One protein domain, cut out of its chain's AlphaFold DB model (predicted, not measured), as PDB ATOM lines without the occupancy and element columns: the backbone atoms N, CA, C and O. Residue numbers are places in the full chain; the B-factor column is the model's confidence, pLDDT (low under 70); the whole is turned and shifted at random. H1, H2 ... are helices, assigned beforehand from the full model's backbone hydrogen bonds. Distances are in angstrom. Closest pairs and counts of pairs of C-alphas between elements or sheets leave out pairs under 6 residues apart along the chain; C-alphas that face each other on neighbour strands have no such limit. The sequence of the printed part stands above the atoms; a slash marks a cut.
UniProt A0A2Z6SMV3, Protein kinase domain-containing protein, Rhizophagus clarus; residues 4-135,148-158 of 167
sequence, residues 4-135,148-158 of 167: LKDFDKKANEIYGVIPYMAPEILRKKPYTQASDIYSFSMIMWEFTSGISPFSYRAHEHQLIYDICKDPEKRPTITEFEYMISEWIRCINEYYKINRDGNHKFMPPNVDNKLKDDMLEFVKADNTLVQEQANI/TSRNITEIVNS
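This is residues 4 to 135 and 148 to 158 of the 167 residues of the protein "Protein kinase domain-containing protein" of Rhizophagus clarus (UniProt A0A2Z6SMV3). Look for an elongated, loose run of helices. H3, H5 and H6 cross near the end of H3, and residues 123 to 135 stick out beyond; near the start of H3 the short H2 packs on H4 with H7 close by, and residues 4 to 9 of H1 stick out at that far end. The printed part has 143 residues with seven named helices, H1 to H7 in chain order, and no named strand; its class is all helix. It is loose, with a radius of gyration of the C-alphas of 19.8 A, and spans 66 by 41 by 27 A.

Start at H5, residues 77 to 97; it touches H6, residues 112 to 132, at a steep tilt of 62 degrees, the closest C-alphas being Ile 91 and Met 118, 6.9 A apart. The hub is H3, residues 33 to 49. With residues 47 to 49 alone it touches H6, about perpendicular at 73 degrees, the closest C-alphas being Thr 48 and Leu 114, 5.5 A apart. With residues 41 to 48 alone it touches H5 at a steep tilt of 48 degrees, the same way, C-alphas Thr 48 and Met 83 being closest at 6.8 A. H2, residues 23 to 26, only just touches H3, with 3 pairs of C-alphas within 8 A, the closest being Ile 25 and Ser 35 at 7.3 A. H2 touches H4, residues 61 to 69, C-alphas Pro 23 and Cys 68 being closest at 4.8 A. H7, residues 153 to 156, is close but not clearly touching H4; C-alphas His 61 and Ile 155 are closest, 6.8 A apart. H1, residues 4 to 10, touches no helix. In H3, H4, H5 and H6 every O i to N i+4 pair is within hydrogen-bond range; in H1 2 of 3 are, and H2 and H7 are too short for one.

Find C-alpha 4 at (49.259, 72.746, -27.679), where H1 begins. H5 runs 30.1 A to C-alpha 97 at (-0.864, 32.435, -24.324), H6 30.4 A, H3 24.0 A and H4 12.3 A.

The C-alphas of Leu 4 and Asp 100 are the two farthest apart, 66.8 A. Residues 136 to 147 are cut out; C-alphas 135 and 148 are 28.0 A apart across the cut. The links H1 to H2, H3 to H4 and H5 to H6 are long. The mean pLDDT of the printed part is 72.7, and 50 residues are under 70, among them 4 to 13, 101 to 110 and 148 to 158.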
ATOM      1  N   LEU A   4      49.081  74.159 -28.064       47.81
ATOM      2  CA  LEU A   4      49.259  72.746 -27.679       47.81
ATOM      3  C   LEU A   4      48.570  72.376 -26.356       47.81
ATOM      4  O   LEU A   4      48.084  71.264 -26.218       47.81
ATOM      5  N   LYS A   5      48.460  73.315 -25.405       44.47
ATOM      6  CA  LYS A   5      47.839  73.041 -24.094       44.47
ATOM      7  C   LYS A   5      46.316  72.862 -24.152       44.47
ATOM      8  O   LYS A   5      45.750  72.293 -23.231       44.47
ATOM      9  N   ASP A   6      45.664  73.356 -25.204       42.22
ATOM     10  CA  ASP A   6      44.200  73.340 -25.328       42.22
ATOM     11  C   ASP A   6      43.682  72.042 -25.984       42.22
ATOM     12  O   ASP A   6      42.600  71.557 -25.657       42.22
ATOM     13  N   PHE A   7      44.500  71.409 -26.838       42.50
ATOM     14  CA  PHE A   7      44.224  70.075 -27.384       42.50
ATOM     15  C   PHE A   7      44.391  68.971 -26.328       42.50
ATOM     16  O   PHE A   7      43.525  68.103 -26.223       42.50
ATOM     17  N   ASP A   8      45.429  69.056 -25.488       44.00
ATOM     18  CA  ASP A   8      45.625  68.131 -24.357       44.00
ATOM     19  C   ASP A   8      44.508  68.238 -23.306       44.00
ATOM     20  O   ASP A   8      44.194  67.264 -22.621       44.00
ATOM     21  N   LYS A   9      43.863  69.407 -23.183       44.69
ATOM     22  CA  LYS A   9      42.772  69.622 -22.224       44.69
ATOM     23  C   LYS A   9      41.462  68.955 -22.664       44.69
ATOM     24  O   LYS A   9      40.753  68.421 -21.819       44.69
ATOM     25  N   LYS A  10      41.178  68.922 -23.974       46.16
ATOM     26  CA  LYS A  10      40.011  68.223 -24.551       46.16
ATOM     27  C   LYS A  10      40.160  66.702 -24.580       46.16
ATOM     28  O   LYS A  10      39.156  65.999 -24.526       46.16
ATOM     29  N   ALA A  11      41.387  66.185 -24.650       50.78
ATOM     30  CA  ALA A  11      41.645  64.745 -24.733       50.78
ATOM     31  C   ALA A  11      41.297  63.961 -23.448       50.78
ATOM     32  O   ALA A  11      41.221  62.738 -23.489       50.78
ATOM     33  N   ASN A  12      41.064  64.649 -22.326       58.84
ATOM     34  CA  ASN A  12      40.811  64.038 -21.016       58.84
ATOM     35  C   ASN A  12      39.374  64.207 -20.515       58.84
ATOM     36  O   ASN A  12      39.103  63.965 -19.333       58.84
ATOM     37  N   GLU A  13      38.460  64.645 -21.381       65.50
ATOM     38  CA  GLU A  13      37.076  64.813 -20.982       65.50
ATOM     39  C   GLU A  13      36.332  63.477 -21.009       65.50
ATOM     40  O   GLU A  13      36.133  62.879 -22.065       65.50
ATOM     41  N   ILE A  14      35.915  62.999 -19.834       70.25
ATOM     42  CA  ILE A  14      35.081  61.802 -19.741       70.25
ATOM     43  C   ILE A  14      33.623  62.227 -19.866       70.25
ATOM     44  O   ILE A  14      33.157  63.126 -19.161       70.25
ATOM     45  N   TYR A  15      32.898  61.529 -20.733       74.50
ATOM     46  CA  TYR A  15      31.469  61.697 -20.918       74.50
ATOM     47  C   TYR A  15      30.739  60.382 -20.644       74.50
ATOM     48  O   TYR A  15      31.166  59.325 -21.102       74.50
ATOM     49  N   GLY A  16      29.618  60.444 -19.928       80.25
ATOM     50  CA  GLY A  16      28.785  59.267 -19.688       80.25
ATOM     51  C   GLY A  16      27.748  59.467 -18.587       80.25
ATOM     52  O   GLY A  16      27.541  60.580 -18.101       80.25
ATOM     53  N   VAL A  17      27.086  58.371 -18.213       84.12
ATOM     54  CA  VAL A  17      26.064  58.323 -17.161       84.12
ATOM     55  C   VAL A  17      26.574  57.404 -16.052       84.12
ATOM     56  O   VAL A  17      26.645  56.194 -16.242       84.12
ATOM     57  N   ILE A  18      26.964  57.993 -14.915       85.19
ATOM     58  CA  ILE A  18      27.766  57.350 -13.850       85.19
ATOM     59  C   ILE A  18      27.285  55.935 -13.469       85.19
ATOM     60  O   ILE A  18      28.131  55.043 -13.441       85.19
ATOM     61  N   PRO A  19      25.981  55.679 -13.233       84.19
ATOM     62  CA  PRO A  19      25.486  54.340 -12.903       84.19
ATOM     63  C   PRO A  19      25.848  53.219 -13.888       84.19
ATOM     64  O   PRO A  19      25.932  52.071 -13.468       84.19
ATOM     65  N   TYR A  20      26.073  53.530 -15.168       88.75
ATOM     66  CA  TYR A  20      26.376  52.550 -16.222       88.75
ATOM     67  C   TYR A  20      27.843  52.598 -16.660       88.75
ATOM     68  O   TYR A  20      28.232  51.926 -17.613       88.75
ATOM     69  N   MET A  21      28.668  53.414 -16.002       87.75
ATOM     70  CA  MET A  21      30.075  53.568 -16.346       87.75
ATOM     71  C   MET A  21      30.941  52.610 -15.546       87.75
ATOM     72  O   MET A  21      30.933  52.615 -14.316       87.75
ATOM     73  N   ALA A  22      31.745  51.831 -16.264       87.62
ATOM     74  CA  ALA A  22      32.618  50.864 -15.632       87.62
ATOM     75  C   ALA A  22      33.697  51.543 -14.762       87.62
ATOM     76  O   ALA A  22      34.170  52.640 -15.095       87.62
ATOM     77  N   PRO A  23      34.147  50.877 -13.683       86.69
ATOM     78  CA  PRO A  23      35.156  51.402 -12.768       86.69
ATOM     79  C   PRO A  23      36.447  51.873 -13.452       86.69
ATOM     80  O   PRO A  23      37.068  52.839 -13.020       86.69
ATOM     81  N   GLU A  24      36.885  51.186 -14.503       85.25
ATOM     82  CA  GLU A  24      38.070  51.546 -15.278       85.25
ATOM     83  C   GLU A  24      37.888  52.856 -16.062       85.25
ATOM     84  O   GLU A  24      38.809  53.671 -16.088       85.25
ATOM     85  N   ILE A  25      36.689  53.116 -16.595       86.62
ATOM     86  CA  ILE A  25      36.359  54.365 -17.301       86.62
ATOM     87  C   ILE A  25      36.326  55.531 -16.319       86.62
ATOM     88  O   ILE A  25      36.915  56.579 -16.574       86.62
ATOM     89  N   LEU A  26      35.699  55.329 -15.155       85.44
ATOM     90  CA  LEU A  26      35.660  56.325 -14.080       85.44
ATOM     91  C   LEU A  26      37.064  56.659 -13.542       85.44
ATOM     92  O   LEU A  26      37.299  57.771 -13.079       85.44
ATOM     93  N   ARG A  27      38.016  55.727 -13.665       83.56
ATOM     94  CA  ARG A  27      39.435  55.910 -13.324       83.56
ATOM     95  C   ARG A  27      40.302  56.433 -14.471       83.56
ATOM     96  O   ARG A  27      41.524  56.417 -14.337       83.56
ATOM     97  N   LYS A  28      39.715  56.865 -15.595       82.44
ATOM     98  CA  LYS A  28      40.448  57.315 -16.797       82.44
ATOM     99  C   LYS A  28      41.400  56.266 -17.380       82.44
ATOM    100  O   LYS A  28      42.352  56.608 -18.080       82.44
ATOM    101  N   LYS A  29      41.174  54.984 -17.094       83.44
ATOM    102  CA  LYS A  29      41.893  53.905 -17.773       83.44
ATOM    103  C   LYS A  29      41.287  53.707 -19.169       83.44
ATOM    104  O   LYS A  29      40.140  54.100 -19.396       83.44
ATOM    105  N   PRO A  30      42.034  53.105 -20.110       85.12
ATOM    106  CA  PRO A  30      41.504  52.795 -21.427       85.12
ATOM    107  C   PRO A  30      40.227  51.964 -21.335       85.12
ATOM    108  O   PRO A  30      40.115  51.059 -20.506       85.12
ATOM    109  N   TYR A  31      39.287  52.271 -22.219       84.81
ATOM    110  CA  TYR A  31      38.078  51.485 -22.385       84.81
ATOM    111  C   TYR A  31      38.398  50.070 -22.866       84.81
ATOM    112  O   TYR A  31      39.320  49.858 -23.656       84.81
ATOM    113  N   THR A  32      37.620  49.101 -22.390       86.88
ATOM    114  CA  THR A  32      37.786  47.687 -22.733       86.88
ATOM    115  C   THR A  32      36.434  47.022 -22.966       86.88
ATOM    116  O   THR A  32      35.395  47.558 -22.594       86.88
ATOM    117  N   GLN A  33      36.445  45.795 -23.487       84.44
ATOM    118  CA  GLN A  33      35.237  44.970 -23.575       84.44
ATOM    119  C   GLN A  33      34.577  44.732 -22.203       84.44
ATOM    120  O   GLN A  33      33.359  44.604 -22.117       84.44
ATOM    121  N   ALA A  34      35.350  44.716 -21.108       83.69
ATOM    122  CA  ALA A  34      34.784  44.615 -19.761       83.69
ATOM    123  C   ALA A  34      33.919  45.836 -19.402       83.69
ATOM    124  O   ALA A  34      32.984  45.716 -18.609       83.69
ATOM    125  N   SER A  35      34.184  46.984 -20.030       86.50
ATOM    126  CA  SER A  35      33.408  48.204 -19.841       86.50
ATOM    127  C   SER A  35      32.032  48.119 -20.510       86.50
ATOM    128  O   SER A  35      31.052  48.569 -19.921       86.50
ATOM    129  N   ASP A  36      31.935  47.477 -21.680       87.00
ATOM    130  CA  ASP A  36      30.650  47.155 -22.325       87.00
ATOM    131  C   ASP A  36      29.840  46.142 -21.534       87.00
ATOM    132  O   ASP A  36      28.636  46.295 -21.348       87.00
ATOM    133  N   ILE A  37      30.507  45.101 -21.038       84.81
ATOM    134  CA  ILE A  37      29.853  44.075 -20.225       84.81
ATOM    135  C   ILE A  37      29.275  44.707 -18.954       84.81
ATOM    136  O   ILE A  37      28.170  44.351 -18.547       84.81
ATOM    137  N   TYR A  38      29.980  45.675 -18.361       86.19
ATOM    138  CA  TYR A  38      29.481  46.433 -17.218       86.19
ATOM    139  C   TYR A  38      28.220  47.223 -17.576       86.19
ATOM    140  O   TYR A  38      27.187  47.045 -16.933       86.19
ATOM    141  N   SER A  39      28.286  48.082 -18.596       88.19
ATOM    142  CA  SER A  39      27.169  48.965 -18.950       88.19
ATOM    143  C   SER A  39      25.926  48.166 -19.339       88.19
ATOM    144  O   SER A  39      24.831  48.455 -18.858       88.19
ATOM    145  N   PHE A  40      26.104  47.096 -20.116       86.75
ATOM    146  CA  PHE A  40      25.027  46.189 -20.488       86.75
ATOM    147  C   PHE A  40      24.420  45.478 -19.274       86.75
ATOM    148  O   PHE A  40      23.199  45.408 -19.151       86.75
ATOM    149  N   SER A  41      25.248  45.017 -18.334       83.25
ATOM    150  CA  SER A  41      24.772  44.414 -17.085       83.25
ATOM    151  C   SER A  41      23.948  45.389 -16.241       83.25
ATOM    152  O   SER A  41      22.925  44.997 -15.686       83.25
ATOM    153  N   MET A  42      24.342  46.665 -16.177       84.56
ATOM    154  CA  MET A  42      23.588  47.697 -15.455       84.56
ATOM    155  C   MET A  42      22.249  48.022 -16.131       84.56
ATOM    156  O   MET A  42      21.256  48.218 -15.435       84.56
ATOM    157  N   ILE A  43      22.204  48.022 -17.468       86.00
ATOM    158  CA  ILE A  43      20.956  48.161 -18.238       86.00
ATOM    159  C   ILE A  43      20.037  46.964 -17.982       86.00
ATOM    160  O   ILE A  43      18.856  47.150 -17.717       86.00
ATOM    161  N   MET A  44      20.568  45.740 -18.011       81.19
ATOM    162  CA  MET A  44      19.778  44.534 -17.742       81.19
ATOM    163  C   MET A  44      19.274  44.481 -16.298       81.19
ATOM    164  O   MET A  44      18.134  44.081 -16.066       81.19
ATOM    165  N   TRP A  45      20.078  44.914 -15.325       78.31
ATOM    166  CA  TRP A  45      19.635  45.037 -13.938       78.31
ATOM    167  C   TRP A  45      18.516  46.066 -13.804       78.31
ATOM    168  O   TRP A  45      17.513  45.795 -13.150       78.31
ATOM    169  N   GLU A  46      18.649  47.230 -14.439       82.75
ATOM    170  CA  GLU A  46      17.576  48.221 -14.451       82.75
ATOM    171  C   GLU A  46      16.332  47.664 -15.105       82.75
ATOM    172  O   GLU A  46      15.264  47.803 -14.550       82.75
ATOM    173  N   PHE A  47      16.451  46.986 -16.234       76.12
ATOM    174  CA  PHE A  47      15.306  46.479 -16.970       76.12
ATOM    175  C   PHE A  47      14.599  45.303 -16.279       76.12
ATOM    176  O   PHE A  47      13.417  45.086 -16.482       76.12
ATOM    177  N   THR A  48      15.295  44.524 -15.453       68.25
ATOM    178  CA  THR A  48      14.682  43.393 -14.730       68.25
ATOM    179  C   THR A  48      14.218  43.771 -13.331       68.25
ATOM    180  O   THR A  48      13.201  43.272 -12.854       68.25
ATOM    181  N   SER A  49      14.944  44.669 -12.662       69.06
ATOM    182  CA  SER A  49      14.557  45.205 -11.359       69.06
ATOM    183  C   SER A  49      13.619  46.393 -11.477       69.06
ATOM    184  O   SER A  49      13.017  46.745 -10.464       69.06
ATOM    185  N   GLY A  50      13.534  47.028 -12.661       69.56
ATOM    186  CA  GLY A  50      12.888  48.304 -13.036       69.56
ATOM    187  C   GLY A  50      13.194  49.477 -12.101       69.56
ATOM    188  O   GLY A  50      12.394  50.400 -11.921       69.56
ATOM    189  N   ILE A  51      14.260  49.343 -11.323       69.50
ATOM    190  CA  ILE A  51      14.786  50.368 -10.437       69.50
ATOM    191  C   ILE A  51      15.995  50.920 -11.177       69.50
ATOM    192  O   ILE A  51      16.827  50.146 -11.634       69.50
ATOM    193  N   SER A  52      16.130  52.241 -11.292       75.12
ATOM    194  CA  SER A  52      17.353  52.786 -11.887       75.12
ATOM    195  C   SER A  52      18.547  52.516 -10.964       75.12
ATOM    196  O   SER A  52      18.408  52.624  -9.732       75.12
ATOM    197  N   PRO A  53      19.729  52.167 -11.499       70.38
ATOM    198  CA  PRO A  53      20.840  51.777 -10.656       70.38
ATOM    199  C   PRO A  53      21.286  52.913  -9.748       70.38
ATOM    200  O   PRO A  53      21.442  54.062 -10.162       70.38
ATOM    201  N   PHE A  54      21.453  52.581  -8.467       73.56
ATOM    202  CA  PHE A  54      21.761  53.541  -7.406       73.56
ATOM    203  C   PHE A  54      20.732  54.680  -7.262       73.56
ATOM    204  O   PHE A  54      21.080  55.749  -6.767       73.56
ATOM    205  N   SER A  55      19.472  54.475  -7.662       72.19
ATOM    206  CA  SER A  55      18.385  55.471  -7.551       72.19
ATOM    207  C   SER A  55      18.117  55.971  -6.128       72.19
ATOM    208  O   SER A  55      17.584  57.059  -5.940       72.19
ATOM    209  N   TYR A  56      18.514  55.206  -5.112       70.19
ATOM    210  CA  TYR A  56      18.320  55.536  -3.699       70.19
ATOM    211  C   TYR A  56      19.352  56.534  -3.139       70.19
ATOM    212  O   TYR A  56      19.359  56.788  -1.934       70.19
ATOM    213  N   ARG A  57      20.258  57.076  -3.966       65.06
ATOM    214  CA  ARG A  57      21.316  57.996  -3.518       65.06
ATOM    215  C   ARG A  57      21.774  58.973  -4.601       65.06
ATOM    216  O   ARG A  57      21.568  58.742  -5.785       65.06
ATOM    217  N   ALA A  58      22.445  60.046  -4.182       73.06
ATOM    218  CA  ALA A  58      22.997  61.052  -5.086       73.06
ATOM    219  C   ALA A  58      24.119  60.477  -5.974       73.06
ATOM    220  O   ALA A  58      24.999  59.751  -5.504       73.06
ATOM    221  N   HIS A  59      24.101  60.823  -7.266       65.50
ATOM    222  CA  HIS A  59      25.087  60.381  -8.266       65.50
ATOM    223  C   HIS A  59      26.301  61.317  -8.313       65.50
ATOM    224  O   HIS A  59      26.662  61.859  -9.357       65.50
ATOM    225  N   GLU A  60      26.898  61.524  -7.143       75.81
ATOM    226  CA  GLU A  60      28.043  62.407  -6.906       75.81
ATOM    227  C   GLU A  60      29.310  61.582  -6.594       75.81
ATOM    228  O   GLU A  60      29.340  60.364  -6.787       75.81
ATOM    229  N   HIS A  61      30.372  62.223  -6.097       72.06
ATOM    230  CA  HIS A  61      31.684  61.604  -5.849       72.06
ATOM    231  C   HIS A  61      31.632  60.299  -5.043       72.06
ATOM    232  O   HIS A  61      32.366  59.358  -5.341       72.06
ATOM    233  N   GLN A  62      30.730  60.205  -4.062       73.62
ATOM    234  CA  GLN A  62      30.603  59.013  -3.224       73.62
ATOM    235  C   GLN A  62      30.147  57.778  -4.017       73.62
ATOM    236  O   GLN A  62      30.606  56.667  -3.755       73.62
ATOM    237  N   LEU A  63      29.278  57.960  -5.019       77.25
ATOM    238  CA  LEU A  63      28.857  56.868  -5.895       77.25
ATOM    239  C   LEU A  63      30.032  56.372  -6.746       77.25
ATOM    240  O   LEU A  63      30.236  55.164  -6.856       77.25
ATOM    241  N   ILE A  64      30.817  57.296  -7.304       79.06
ATOM    242  CA  ILE A  64      32.001  56.969  -8.110       79.06
ATOM    243  C   ILE A  64      33.010  56.174  -7.275       79.06
ATOM    244  O   ILE A  64      33.497  55.139  -7.733       79.06
ATOM    245  N   TYR A  65      33.286  56.620  -6.046       79.69
ATOM    246  CA  TYR A  65      34.175  55.920  -5.118       79.69
ATOM    247  C   TYR A  65      33.713  54.480  -4.863       79.69
ATOM    248  O   TYR A  65      34.501  53.546  -4.994       79.69
ATOM    249  N   ASP A  66      32.428  54.284  -4.574       77.38
ATOM    250  CA  ASP A  66      31.879  52.961  -4.291       77.38
ATOM    251  C   ASP A  66      31.892  52.025  -5.506       77.38
ATOM    252  O   ASP A  66      32.178  50.843  -5.346       77.38
ATOM    253  N   ILE A  67      31.582  52.533  -6.707       79.44
ATOM    254  CA  ILE A  67      31.689  51.758  -7.957       79.44
ATOM    255  C   ILE A  67      33.148  51.357  -8.191       79.44
ATOM    256  O   ILE A  67      33.442  50.246  -8.623       79.44
ATOM    257  N   CYS A  68      34.084  52.258  -7.891       80.94
ATOM    258  CA  CYS A  68      35.500  51.991  -8.062       80.94
ATOM    259  C   CYS A  68      36.012  50.942  -7.071       80.94
ATOM    260  O   CYS A  68      36.731  50.026  -7.476       80.94
ATOM    261  N   LYS A  69      35.668  51.073  -5.790       78.06
ATOM    262  CA  LYS A  69      36.184  50.228  -4.709       78.06
ATOM    263  C   LYS A  69      35.657  48.798  -4.754       78.06
ATOM    264  O   LYS A  69      36.366  47.893  -4.329       78.06
ATOM    265  N   ASP A  70      34.442  48.612  -5.255       68.31
ATOM    266  CA  ASP A  70      33.737  47.340  -5.178       68.31
ATOM    267  C   ASP A  70      33.424  46.776  -6.577       68.31
ATOM    268  O   ASP A  70      32.353  47.034  -7.141       68.31
ATOM    269  N   PRO A  71      34.358  46.008  -7.170       58.06
ATOM    270  CA  PRO A  71      34.119  45.320  -8.433       58.06
ATOM    271  C   PRO A  71      33.068  44.199  -8.325       58.06
ATOM    272  O   PRO A  71      32.611  43.737  -9.370       58.06
ATOM    273  N   GLU A  72      32.660  43.785  -7.117       55.22
ATOM    274  CA  GLU A  72      31.620  42.768  -6.892       55.22
ATOM    275  C   GLU A  72      30.202  43.321  -7.084       55.22
ATOM    276  O   GLU A  72      29.250  42.557  -7.183       55.22
ATOM    277  N   LYS A  73      30.037  44.640  -7.268       58.16
ATOM    278  CA  LYS A  73      28.762  45.230  -7.729       58.16
ATOM    279  C   LYS A  73      28.446  44.951  -9.199       58.16
ATOM    280  O   LYS A  73      27.450  45.451  -9.718       58.16
ATOM    281  N   ARG A  74      29.307  44.201  -9.890       66.19
ATOM    282  CA  ARG A  74      29.024  43.650 -11.213       66.19
ATOM    283  C   ARG A  74      28.092  42.454 -11.043       66.19
ATOM    284  O   ARG A  74      28.472  41.539 -10.316       66.19
ATOM    285  N   PRO A  75      26.948  42.405 -11.746       67.12
ATOM    286  CA  PRO A  75      26.189  41.172 -11.860       67.12
ATOM    287  C   PRO A  75      27.121  40.044 -12.297       67.12
ATOM    288  O   PRO A  75      27.843  40.150 -13.295       67.12
ATOM    289  N   THR A  76      27.153  38.983 -11.505       77.31
ATOM    290  CA  THR A  76      27.894  37.771 -11.827       77.31
ATOM    291  C   THR A  76      27.304  37.131 -13.077       77.31
ATOM    292  O   THR A  76      26.142  37.347 -13.427       77.31
ATOM    293  N   ILE A  77      28.086  36.282 -13.748       79.75
ATOM    294  CA  ILE A  77      27.580  35.532 -14.905       79.75
ATOM    295  C   ILE A  77      26.328  34.715 -14.553       79.75
ATOM    296  O   ILE A  77      25.427  34.597 -15.373       79.75
ATOM    297  N   THR A  78      26.240  34.222 -13.316       80.50
ATOM    298  CA  THR A  78      25.094  33.466 -12.809       80.50
ATOM    299  C   THR A  78      23.858  34.345 -12.625       80.50
ATOM    300  O   THR A  78      22.767  33.957 -13.036       80.50
ATOM    301  N   GLU A  79      24.004  35.541 -12.050       76.56
ATOM    302  CA  GLU A  79      22.894  36.501 -11.946       76.56
ATOM    303  C   GLU A  79      22.427  36.949 -13.333       76.56
ATOM    304  O   GLU A  79      21.228  37.047 -13.589       76.56
ATOM    305  N   PHE A  80      23.370  37.162 -14.248       79.25
ATOM    306  CA  PHE A  80      23.086  37.532 -15.626       79.25
ATOM    307  C   PHE A  80      22.325  36.439 -16.389       79.25
ATOM    308  O   PHE A  80      21.307  36.711 -17.027       79.25
ATOM    309  N   GLU A  81      22.775  35.189 -16.278       84.38
ATOM    310  CA  GLU A  81      22.108  34.017 -16.850       84.38
ATOM    311  C   GLU A  81      20.682  33.862 -16.309       84.38
ATOM    312  O   GLU A  81      19.748  33.625 -17.081       84.38
ATOM    313  N   TYR A  82      20.497  34.043 -14.999       82.12
ATOM    314  CA  TYR A  82      19.185  33.991 -14.362       82.12
ATOM    315  C   TYR A  82      18.247  35.085 -14.895       82.12
ATOM    316  O   TYR A  82      17.131  34.780 -15.318       82.12
ATOM    317  N   MET A  83      18.718  36.337 -14.957       78.19
ATOM    318  CA  MET A  83      17.951  37.472 -15.487       78.19
ATOM    319  C   MET A  83      17.484  37.233 -16.928       78.19
ATOM    320  O   MET A  83      16.306  37.420 -17.241       78.19
ATOM    321  N   ILE A  84      18.384  36.776 -17.805       82.88
ATOM    322  CA  ILE A  84      18.041  36.459 -19.198       82.88
ATOM    323  C   ILE A  84      17.039  35.309 -19.270       82.88
ATOM    324  O   ILE A  84      16.074  35.382 -20.032       82.88
ATOM    325  N   SER A  85      17.257  34.247 -18.494       84.12
ATOM    326  CA  SER A  85      16.400  33.061 -18.518       84.12
ATOM    327  C   SER A  85      14.968  33.398 -18.117       84.12
ATOM    328  O   SER A  85      14.024  32.978 -18.789       84.12
ATOM    329  N   GLU A  86      14.802  34.212 -17.074       80.06
ATOM    330  CA  GLU A  86      13.487  34.670 -16.636       80.06
ATOM    331  C   GLU A  86      12.827  35.567 -17.681       80.06
ATOM    332  O   GLU A  86      11.647  35.382 -17.984       80.06
ATOM    333  N   TRP A  87      13.577  36.472 -18.311       79.19
ATOM    334  CA  TRP A  87      13.028  37.324 -19.364       79.19
ATOM    335  C   TRP A  87      12.568  36.523 -20.594       79.19
ATOM    336  O   TRP A  87      11.432  36.674 -21.054       79.19
ATOM    337  N   ILE A  88      13.398  35.591 -21.076       84.50
ATOM    338  CA  ILE A  88      13.061  34.679 -22.182       84.50
ATOM    339  C   ILE A  88      11.833  33.834 -21.832       84.50
ATOM    340  O   ILE A  88      10.941  33.653 -22.667       84.50
ATOM    341  N   ARG A  89      11.758  33.318 -20.599       83.94
ATOM    342  CA  ARG A  89      10.603  32.555 -20.113       83.94
ATOM    343  C   ARG A  89       9.323  33.385 -20.208       83.94
ATOM    344  O   ARG A  89       8.333  32.888 -20.740       83.94
ATOM    345  N   CYS A  90       9.353  34.641 -19.769       78.50
ATOM    346  CA  CYS A  90       8.190  35.531 -19.789       78.50
ATOM    347  C   CYS A  90       7.696  35.828 -21.206       78.50
ATOM    348  O   CYS A  90       6.502  35.688 -21.476       78.50
ATOM    349  N   ILE A  91       8.612  36.153 -22.122       80.25
ATOM    350  CA  ILE A  91       8.287  36.384 -23.536       80.25
ATOM    351  C   ILE A  91       7.661  35.136 -24.162       80.25
ATOM    352  O   ILE A  91       6.629  35.211 -24.833       80.25
ATOM    353  N   ASN A  92       8.262  33.971 -23.926       84.00
ATOM    354  CA  ASN A  92       7.765  32.717 -24.480       84.00
ATOM    355  C   ASN A  92       6.359  32.387 -23.969       84.00
ATOM    356  O   ASN A  92       5.505  31.981 -24.758       84.00
ATOM    357  N   GLU A  93       6.095  32.566 -22.674       82.19
ATOM    358  CA  GLU A  93       4.757  32.359 -22.113       82.19
ATOM    359  C   GLU A  93       3.743  33.361 -22.675       82.19
ATOM    360  O   GLU A  93       2.636  32.960 -23.035       82.19
ATOM    361  N   TYR A  94       4.123  34.630 -22.853       80.81
ATOM    362  CA  TYR A  94       3.262  35.630 -23.486       80.81
ATOM    363  C   TYR A  94       2.823  35.204 -24.893       80.81
ATOM    364  O   TYR A  94       1.626  35.193 -25.185       80.81
ATOM    365  N   TYR A  95       3.760  34.796 -25.754       81.38
ATOM    366  CA  TYR A  95       3.431  34.372 -27.119       81.38
ATOM    367  C   TYR A  95       2.685  33.035 -27.180       81.38
ATOM    368  O   TYR A  95       1.856  32.841 -28.071       81.38
ATOM    369  N   LYS A  96       2.926  32.110 -26.241       83.31
ATOM    370  CA  LYS A  96       2.133  30.873 -26.128       83.31
ATOM    371  C   LYS A  96       0.677  31.173 -25.786       83.31
ATOM    372  O   LYS A  96      -0.220  30.588 -26.387       83.31
ATOM    373  N   ILE A  97       0.460  32.064 -24.821       79.94
ATOM    374  CA  ILE A  97      -0.864  32.435 -24.324       79.94
ATOM    375  C   ILE A  97      -1.642  33.234 -25.376       79.94
ATOM    376  O   ILE A  97      -2.823  32.978 -25.584       79.94
ATOM    377  N   ASN A  98      -0.976  34.153 -26.075       75.88
ATOM    378  CA  ASN A  98      -1.594  35.047 -27.059       75.88
ATOM    379  C   ASN A  98      -1.411  34.551 -28.507       75.88
ATOM    380  O   ASN A  98      -1.413  35.336 -29.456       75.88
ATOM    381  N   ARG A  99      -1.240  33.235 -28.695       76.00
ATOM    382  CA  ARG A  99      -0.983  32.610 -30.005       76.00
ATOM    383  C   ARG A  99      -2.121  32.816 -31.011       76.00
ATOM    384  O   ARG A  99      -1.895  32.737 -32.215       76.00
ATOM    385  N   ASP A 100      -3.334  33.059 -30.527       76.94
ATOM    386  CA  ASP A 100      -4.517  33.365 -31.334       76.94
ATOM    387  C   ASP A 100      -4.545  34.820 -31.848       76.94
ATOM    388  O   ASP A 100      -5.488  35.212 -32.536       76.94
ATOM    389  N   GLY A 101      -3.521  35.624 -31.528       66.62
ATOM    390  CA  GLY A 101      -3.429  37.046 -31.868       66.62
ATOM    391  C   GLY A 101      -4.288  37.944 -30.975       66.62
ATOM    392  O   GLY A 101      -4.304  39.166 -31.141       66.62
ATOM    393  N   ASN A 102      -5.001  37.364 -30.009       64.19
ATOM    394  CA  ASN A 102      -5.852  38.074 -29.073       64.19
ATOM    395  C   ASN A 102      -5.029  38.317 -27.804       64.19
ATOM    396  O   ASN A 102      -5.129  37.564 -26.843       64.19
ATOM    397  N   HIS A 103      -4.194  39.365 -27.838       65.81
ATOM    398  CA  HIS A 103      -3.217  39.785 -26.814       65.81
ATOM    399  C   HIS A 103      -3.825  40.180 -25.441       65.81
ATOM    400  O   HIS A 103      -3.459  41.194 -24.848       65.81
ATOM    401  N   LYS A 104      -4.818  39.434 -24.954       62.12
ATOM    402  CA  LYS A 104      -5.660  39.744 -23.792       62.12
ATOM    403  C   LYS A 104      -5.230  39.023 -22.522       62.12
ATOM    404  O   LYS A 104      -5.717  39.382 -21.451       62.12
ATOM    405  N   PHE A 105      -4.373  38.010 -22.621       61.91
ATOM    406  CA  PHE A 105      -4.076  37.124 -21.503       61.91
ATOM    407  C   PHE A 105      -2.622  37.242 -21.048       61.91
ATOM    408  O   PHE A 105      -1.687  37.370 -21.838       61.91
ATOM    409  N   MET A 106      -2.456  37.213 -19.728       61.91
ATOM    410  CA  MET A 106      -1.203  37.501 -19.044       61.91
ATOM    411  C   MET A 106      -0.544  36.208 -18.536       61.91
ATOM    412  O   MET A 106      -1.266  35.366 -17.991       61.91
ATOM    413  N   PRO A 107       0.792  36.052 -18.627       61.72
ATOM    414  CA  PRO A 107       1.501  34.929 -18.016       61.72
ATOM    415  C   PRO A 107       1.281  34.855 -16.494       61.72
ATOM    416  O   PRO A 107       1.510  35.851 -15.800       61.72
ATOM    417  N   PRO A 108       0.844  33.707 -15.940       59.00
ATOM    418  CA  PRO A 108       0.784  33.509 -14.495       59.00
ATOM    419  C   PRO A 108       2.195  33.281 -13.912       59.00
ATOM    420  O   PRO A 108       3.034  32.645 -14.545       59.00
ATOM    421  N   ASN A 109       2.440  33.756 -12.683       61.69
ATOM    422  CA  ASN A 109       3.699  33.602 -11.921       61.69
ATOM    423  C   ASN A 109       4.942  34.319 -12.492       61.69
ATOM    424  O   ASN A 109       6.052  33.781 -12.444       61.69
ATOM    425  N   VAL A 110       4.766  35.535 -13.005       62.94
ATOM    426  CA  VAL A 110       5.864  36.439 -13.380       62.94
ATOM    427  C   VAL A 110       5.894  37.614 -12.403       62.94
ATOM    428  O   VAL A 110       4.833  38.069 -11.974       62.94
ATOM    429  N   ASP A 111       7.090  38.092 -12.044       70.62
ATOM    430  CA  ASP A 111       7.236  39.351 -11.310       70.62
ATOM    431  C   ASP A 111       6.481  40.465 -12.058       70.62
ATOM    432  O   ASP A 111       6.633  40.619 -13.272       70.62
ATOM    433  N   ASN A 112       5.627  41.218 -11.356       70.81
ATOM    434  CA  ASN A 112       4.755  42.214 -11.989       70.81
ATOM    435  C   ASN A 112       5.533  43.221 -12.844       70.81
ATOM    436  O   ASN A 112       4.991  43.710 -13.828       70.81
ATOM    437  N   LYS A 113       6.791  43.484 -12.501       73.31
ATOM    438  CA  LYS A 113       7.620  44.458 -13.186       73.31
ATOM    439  C   LYS A 113       8.241  43.939 -14.470       73.31
ATOM    440  O   LYS A 113       8.049  44.542 -15.516       73.31
ATOM    441  N   LEU A 114       8.865  42.761 -14.409       71.62
ATOM    442  CA  LEU A 114       9.404  42.074 -15.590       71.62
ATOM    443  C   LEU A 114       8.322  41.905 -16.671       71.62
ATOM    444  O   LEU A 114       8.586  41.953 -17.871       71.62
ATOM    445  N   LYS A 115       7.080  41.725 -16.223       73.38
ATOM    446  CA  LYS A 115       5.884  41.684 -17.055       73.38
ATOM    447  C   LYS A 115       5.522  43.041 -17.676       73.38
ATOM    448  O   LYS A 115       5.180  43.062 -18.857       73.38
ATOM    449  N   ASP A 116       5.558  44.133 -16.916       77.00
ATOM    450  CA  ASP A 116       5.260  45.477 -17.427       77.00
ATOM    451  C   ASP A 116       6.302  45.909 -18.473       77.00
ATOM    452  O   ASP A 116       5.928  46.324 -19.572       77.00
ATOM    453  N   ASP A 117       7.589  45.681 -18.193       76.12
ATOM    454  CA  ASP A 117       8.700  45.981 -19.106       76.12
ATOM    455  C   ASP A 117       8.616  45.145 -20.399       76.12
ATOM    456  O   ASP A 117       8.783  45.647 -21.514       76.12
ATOM    457  N   MET A 118       8.266  43.859 -20.277       79.62
ATOM    458  CA  MET A 118       7.986  42.995 -21.429       79.62
ATOM    459  C   MET A 118       6.803  43.517 -22.259       79.62
ATOM    460  O   MET A 118       6.852  43.478 -23.489       79.62
ATOM    461  N   LEU A 119       5.734  44.000 -21.621       77.38
ATOM    462  CA  LEU A 119       4.549  44.488 -22.326       77.38
ATOM    463  C   LEU A 119       4.844  45.789 -23.077       77.38
ATOM    464  O   LEU A 119       4.375  45.960 -24.204       77.38
ATOM    465  N   GLU A 120       5.631  46.684 -22.480       81.69
ATOM    466  CA  GLU A 120       6.110  47.892 -23.149       81.69
ATOM    467  C   GLU A 120       6.955  47.542 -24.379       81.69
ATOM    468  O   GLU A 120       6.715  48.088 -25.459       81.69
ATOM    469  N   PHE A 121       7.852  46.557 -24.260       81.31
ATOM    470  CA  PHE A 121       8.652  46.071 -25.385       81.31
ATOM    471  C   PHE A 121       7.783  45.509 -26.519       81.31
ATOM    472  O   PHE A 121       7.926  45.909 -27.673       81.31
ATOM    473  N   VAL A 122       6.825  44.631 -26.200       77.56
ATOM    474  CA  VAL A 122       5.889  44.068 -27.189       77.56
ATOM    475  C   VAL A 122       5.048  45.164 -27.848       77.56
ATOM    476  O   VAL A 122       4.769  45.112 -29.046       77.56
ATOM    477  N   LYS A 123       4.626  46.178 -27.090       82.25
ATOM    478  CA  LYS A 123       3.877  47.315 -27.631       82.25
ATOM    479  C   LYS A 123       4.733  48.141 -28.593       82.25
ATOM    480  O   LYS A 123       4.235  48.523 -29.654       82.25
ATOM    481  N   ALA A 124       5.990  48.407 -28.243       80.81
ATOM    482  CA  ALA A 124       6.929  49.114 -29.107       80.81
ATOM    483  C   ALA A 124       7.172  48.340 -30.414       80.81
ATOM    484  O   ALA A 124       7.036  48.918 -31.489       80.81
ATOM    485  N   ASP A 125       7.416  47.029 -30.334       78.69
ATOM    486  CA  ASP A 125       7.626  46.159 -31.499       78.69
ATOM    487  C   ASP A 125       6.405  46.137 -32.435       78.69
ATOM    488  O   ASP A 125       6.513  46.404 -33.632       78.69
ATOM    489  N   ASN A 126       5.203  45.958 -31.879       75.06
ATOM    490  CA  ASN A 126       3.963  46.025 -32.654       75.06
ATOM    491  C   ASN A 126       3.758  47.390 -33.334       75.06
ATOM    492  O   ASN A 126       3.229  47.453 -34.444       75.06
ATOM    493  N   THR A 127       4.173  48.480 -32.683       78.12
ATOM    494  CA  THR A 127       4.092  49.833 -33.254       78.12
ATOM    495  C   THR A 127       5.053  49.975 -34.435       78.12
ATOM    496  O   THR A 127       4.639  50.443 -35.493       78.12
ATOM    497  N   LEU A 128       6.286  49.472 -34.315       70.38
ATOM    498  CA  LEU A 128       7.275  49.465 -35.401       70.38
ATOM    499  C   LEU A 128       6.805  48.652 -36.612       70.38
ATOM    500  O   LEU A 128       6.976  49.091 -37.749       70.38
ATOM    501  N   VAL A 129       6.166  47.500 -36.386       66.56
ATOM    502  CA  VAL A 129       5.582  46.673 -37.457       66.56
ATOM    503  C   VAL A 129       4.444  47.413 -38.175       66.56
ATOM    504  O   VAL A 129       4.334  47.335 -39.400       66.56
ATOM    505  N   GLN A 130       3.617  48.176 -37.449       59.72
ATOM    506  CA  GLN A 130       2.565  49.004 -38.054       59.72
ATOM    507  C   GLN A 130       3.106  50.249 -38.773       59.72
ATOM    508  O   GLN A 130       2.549  50.650 -39.795       59.72
ATOM    509  N   GLU A 131       4.187  50.852 -38.284       56.25
ATOM    510  CA  GLU A 131       4.852  51.993 -38.927       56.25
ATOM    511  C   GLU A 131       5.605  51.571 -40.197       56.25
ATOM    512  O   GLU A 131       5.505  52.242 -41.223       56.25
ATOM    513  N   GLN A 132       6.268  50.409 -40.196       55.22
ATOM    514  CA  GLN A 132       6.920  49.840 -41.385       55.22
ATOM    515  C   GLN A 132       5.927  49.451 -42.489       55.22
ATOM    516  O   GLN A 132       6.284  49.479 -43.669       55.22
ATOM    517  N   ALA A 133       4.673  49.157 -42.140       54.53
ATOM    518  CA  ALA A 133       3.596  48.973 -43.110       54.53
ATOM    519  C   ALA A 133       3.137  50.294 -43.774       54.53
ATOM    520  O   ALA A 133       2.459  50.248 -44.800       54.53
ATOM    521  N   ASN A 134       3.521  51.458 -43.228       54.75
ATOM    522  CA  ASN A 134       2.936  52.768 -43.535       54.75
ATOM    523  C   ASN A 134       3.927  53.850 -44.022       54.75
ATOM    524  O   ASN A 134       3.581  55.022 -43.934       54.75
ATOM    525  N   ILE A 135       5.062  53.479 -44.640       48.94
ATOM    526  CA  ILE A 135       6.037  54.326 -45.390       48.94
ATOM    527  C   ILE A 135       7.419  54.441 -44.713       48.94
ATOM    528  O   ILE A 135       7.571  54.545 -43.503       48.94
ATOM    529  N   THR A 148      21.764  61.993 -23.970       45.84
ATOM    530  CA  THR A 148      23.111  62.091 -24.543       45.84
ATOM    531  C   THR A 148      24.125  62.464 -23.472       45.84
ATOM    532  O   THR A 148      23.807  63.175 -22.520       45.84
ATOM    533  N   SER A 149      25.352  61.969 -23.634       53.78
ATOM    534  CA  SER A 149      26.420  62.077 -22.644       53.78
ATOM    535  C   SER A 149      26.718  63.529 -22.226       53.78
ATOM    536  O   SER A 149      26.560  64.468 -23.007       53.78
ATOM    537  N   ARG A 150      27.155  63.719 -20.972       65.06
ATOM    538  CA  ARG A 150      27.560  65.024 -20.419       65.06
ATOM    539  C   ARG A 150      28.999  64.982 -19.918       65.06
ATOM    540  O   ARG A 150      29.453  63.926 -19.481       65.06
ATOM    541  N   ASN A 151      29.683  66.121 -19.963       66.56
ATOM    542  CA  ASN A 151      31.051  66.261 -19.475       66.56
ATOM    543  C   ASN A 151      31.055  66.085 -17.950       66.56
ATOM    544  O   ASN A 151      30.430  66.871 -17.241       66.56
ATOM    545  N   ILE A 152      31.721  65.046 -17.446       66.75
ATOM    546  CA  ILE A 152      31.860  64.798 -16.001       66.75
ATOM    547  C   ILE A 152      33.286  65.055 -15.504       66.75
ATOM    548  O   ILE A 152      33.644  64.679 -14.393       66.75
ATOM    549  N   THR A 153      34.115  65.709 -16.314       65.19
ATOM    550  CA  THR A 153      35.553  65.892 -16.072       65.19
ATOM    551  C   THR A 153      35.833  66.628 -14.770       65.19
ATOM    552  O   THR A 153      36.739  66.239 -14.042       65.19
ATOM    553  N   GLU A 154      35.033  67.639 -14.430       61.22
ATOM    554  CA  GLU A 154      35.152  68.381 -13.165       61.22
ATOM    555  C   GLU A 154      34.808  67.515 -11.941       61.22
ATOM    556  O   GLU A 154      35.436  67.648 -10.895       61.22
ATOM    557  N   ILE A 155      33.891  66.555 -12.096       59.47
ATOM    558  CA  ILE A 155      33.490  65.606 -11.044       59.47
ATOM    559  C   ILE A 155      34.560  64.515 -10.868       59.47
ATOM    560  O   ILE A 155      34.851  64.080  -9.760       59.47
ATOM    561  N   VAL A 156      35.200  64.079 -11.953       57.00
ATOM    562  CA  VAL A 156      36.295  63.096 -11.873       57.00
ATOM    563  C   VAL A 156      37.607  63.747 -11.389       57.00
ATOM    564  O   VAL A 156      38.456  63.061 -10.830       57.00
ATOM    565  N   ASN A 157      37.779  65.062 -11.578       58.53
ATOM    566  CA  ASN A 157      38.992  65.809 -11.216       58.53
ATOM    567  C   ASN A 157      39.016  66.383  -9.792       58.53
ATOM    568  O   ASN A 157      40.042  66.947  -9.415       58.53
ATOM    569  N   SER A 158      37.945  66.277  -8.996       54.56
ATOM    570  CA  SER A 158      38.021  66.685  -7.584       54.56
ATOM    571  C   SER A 158      39.039  65.805  -6.846       54.56
ATOM    572  O   SER A 158      39.051  64.596  -7.073       54.56
TER     573      SER A 158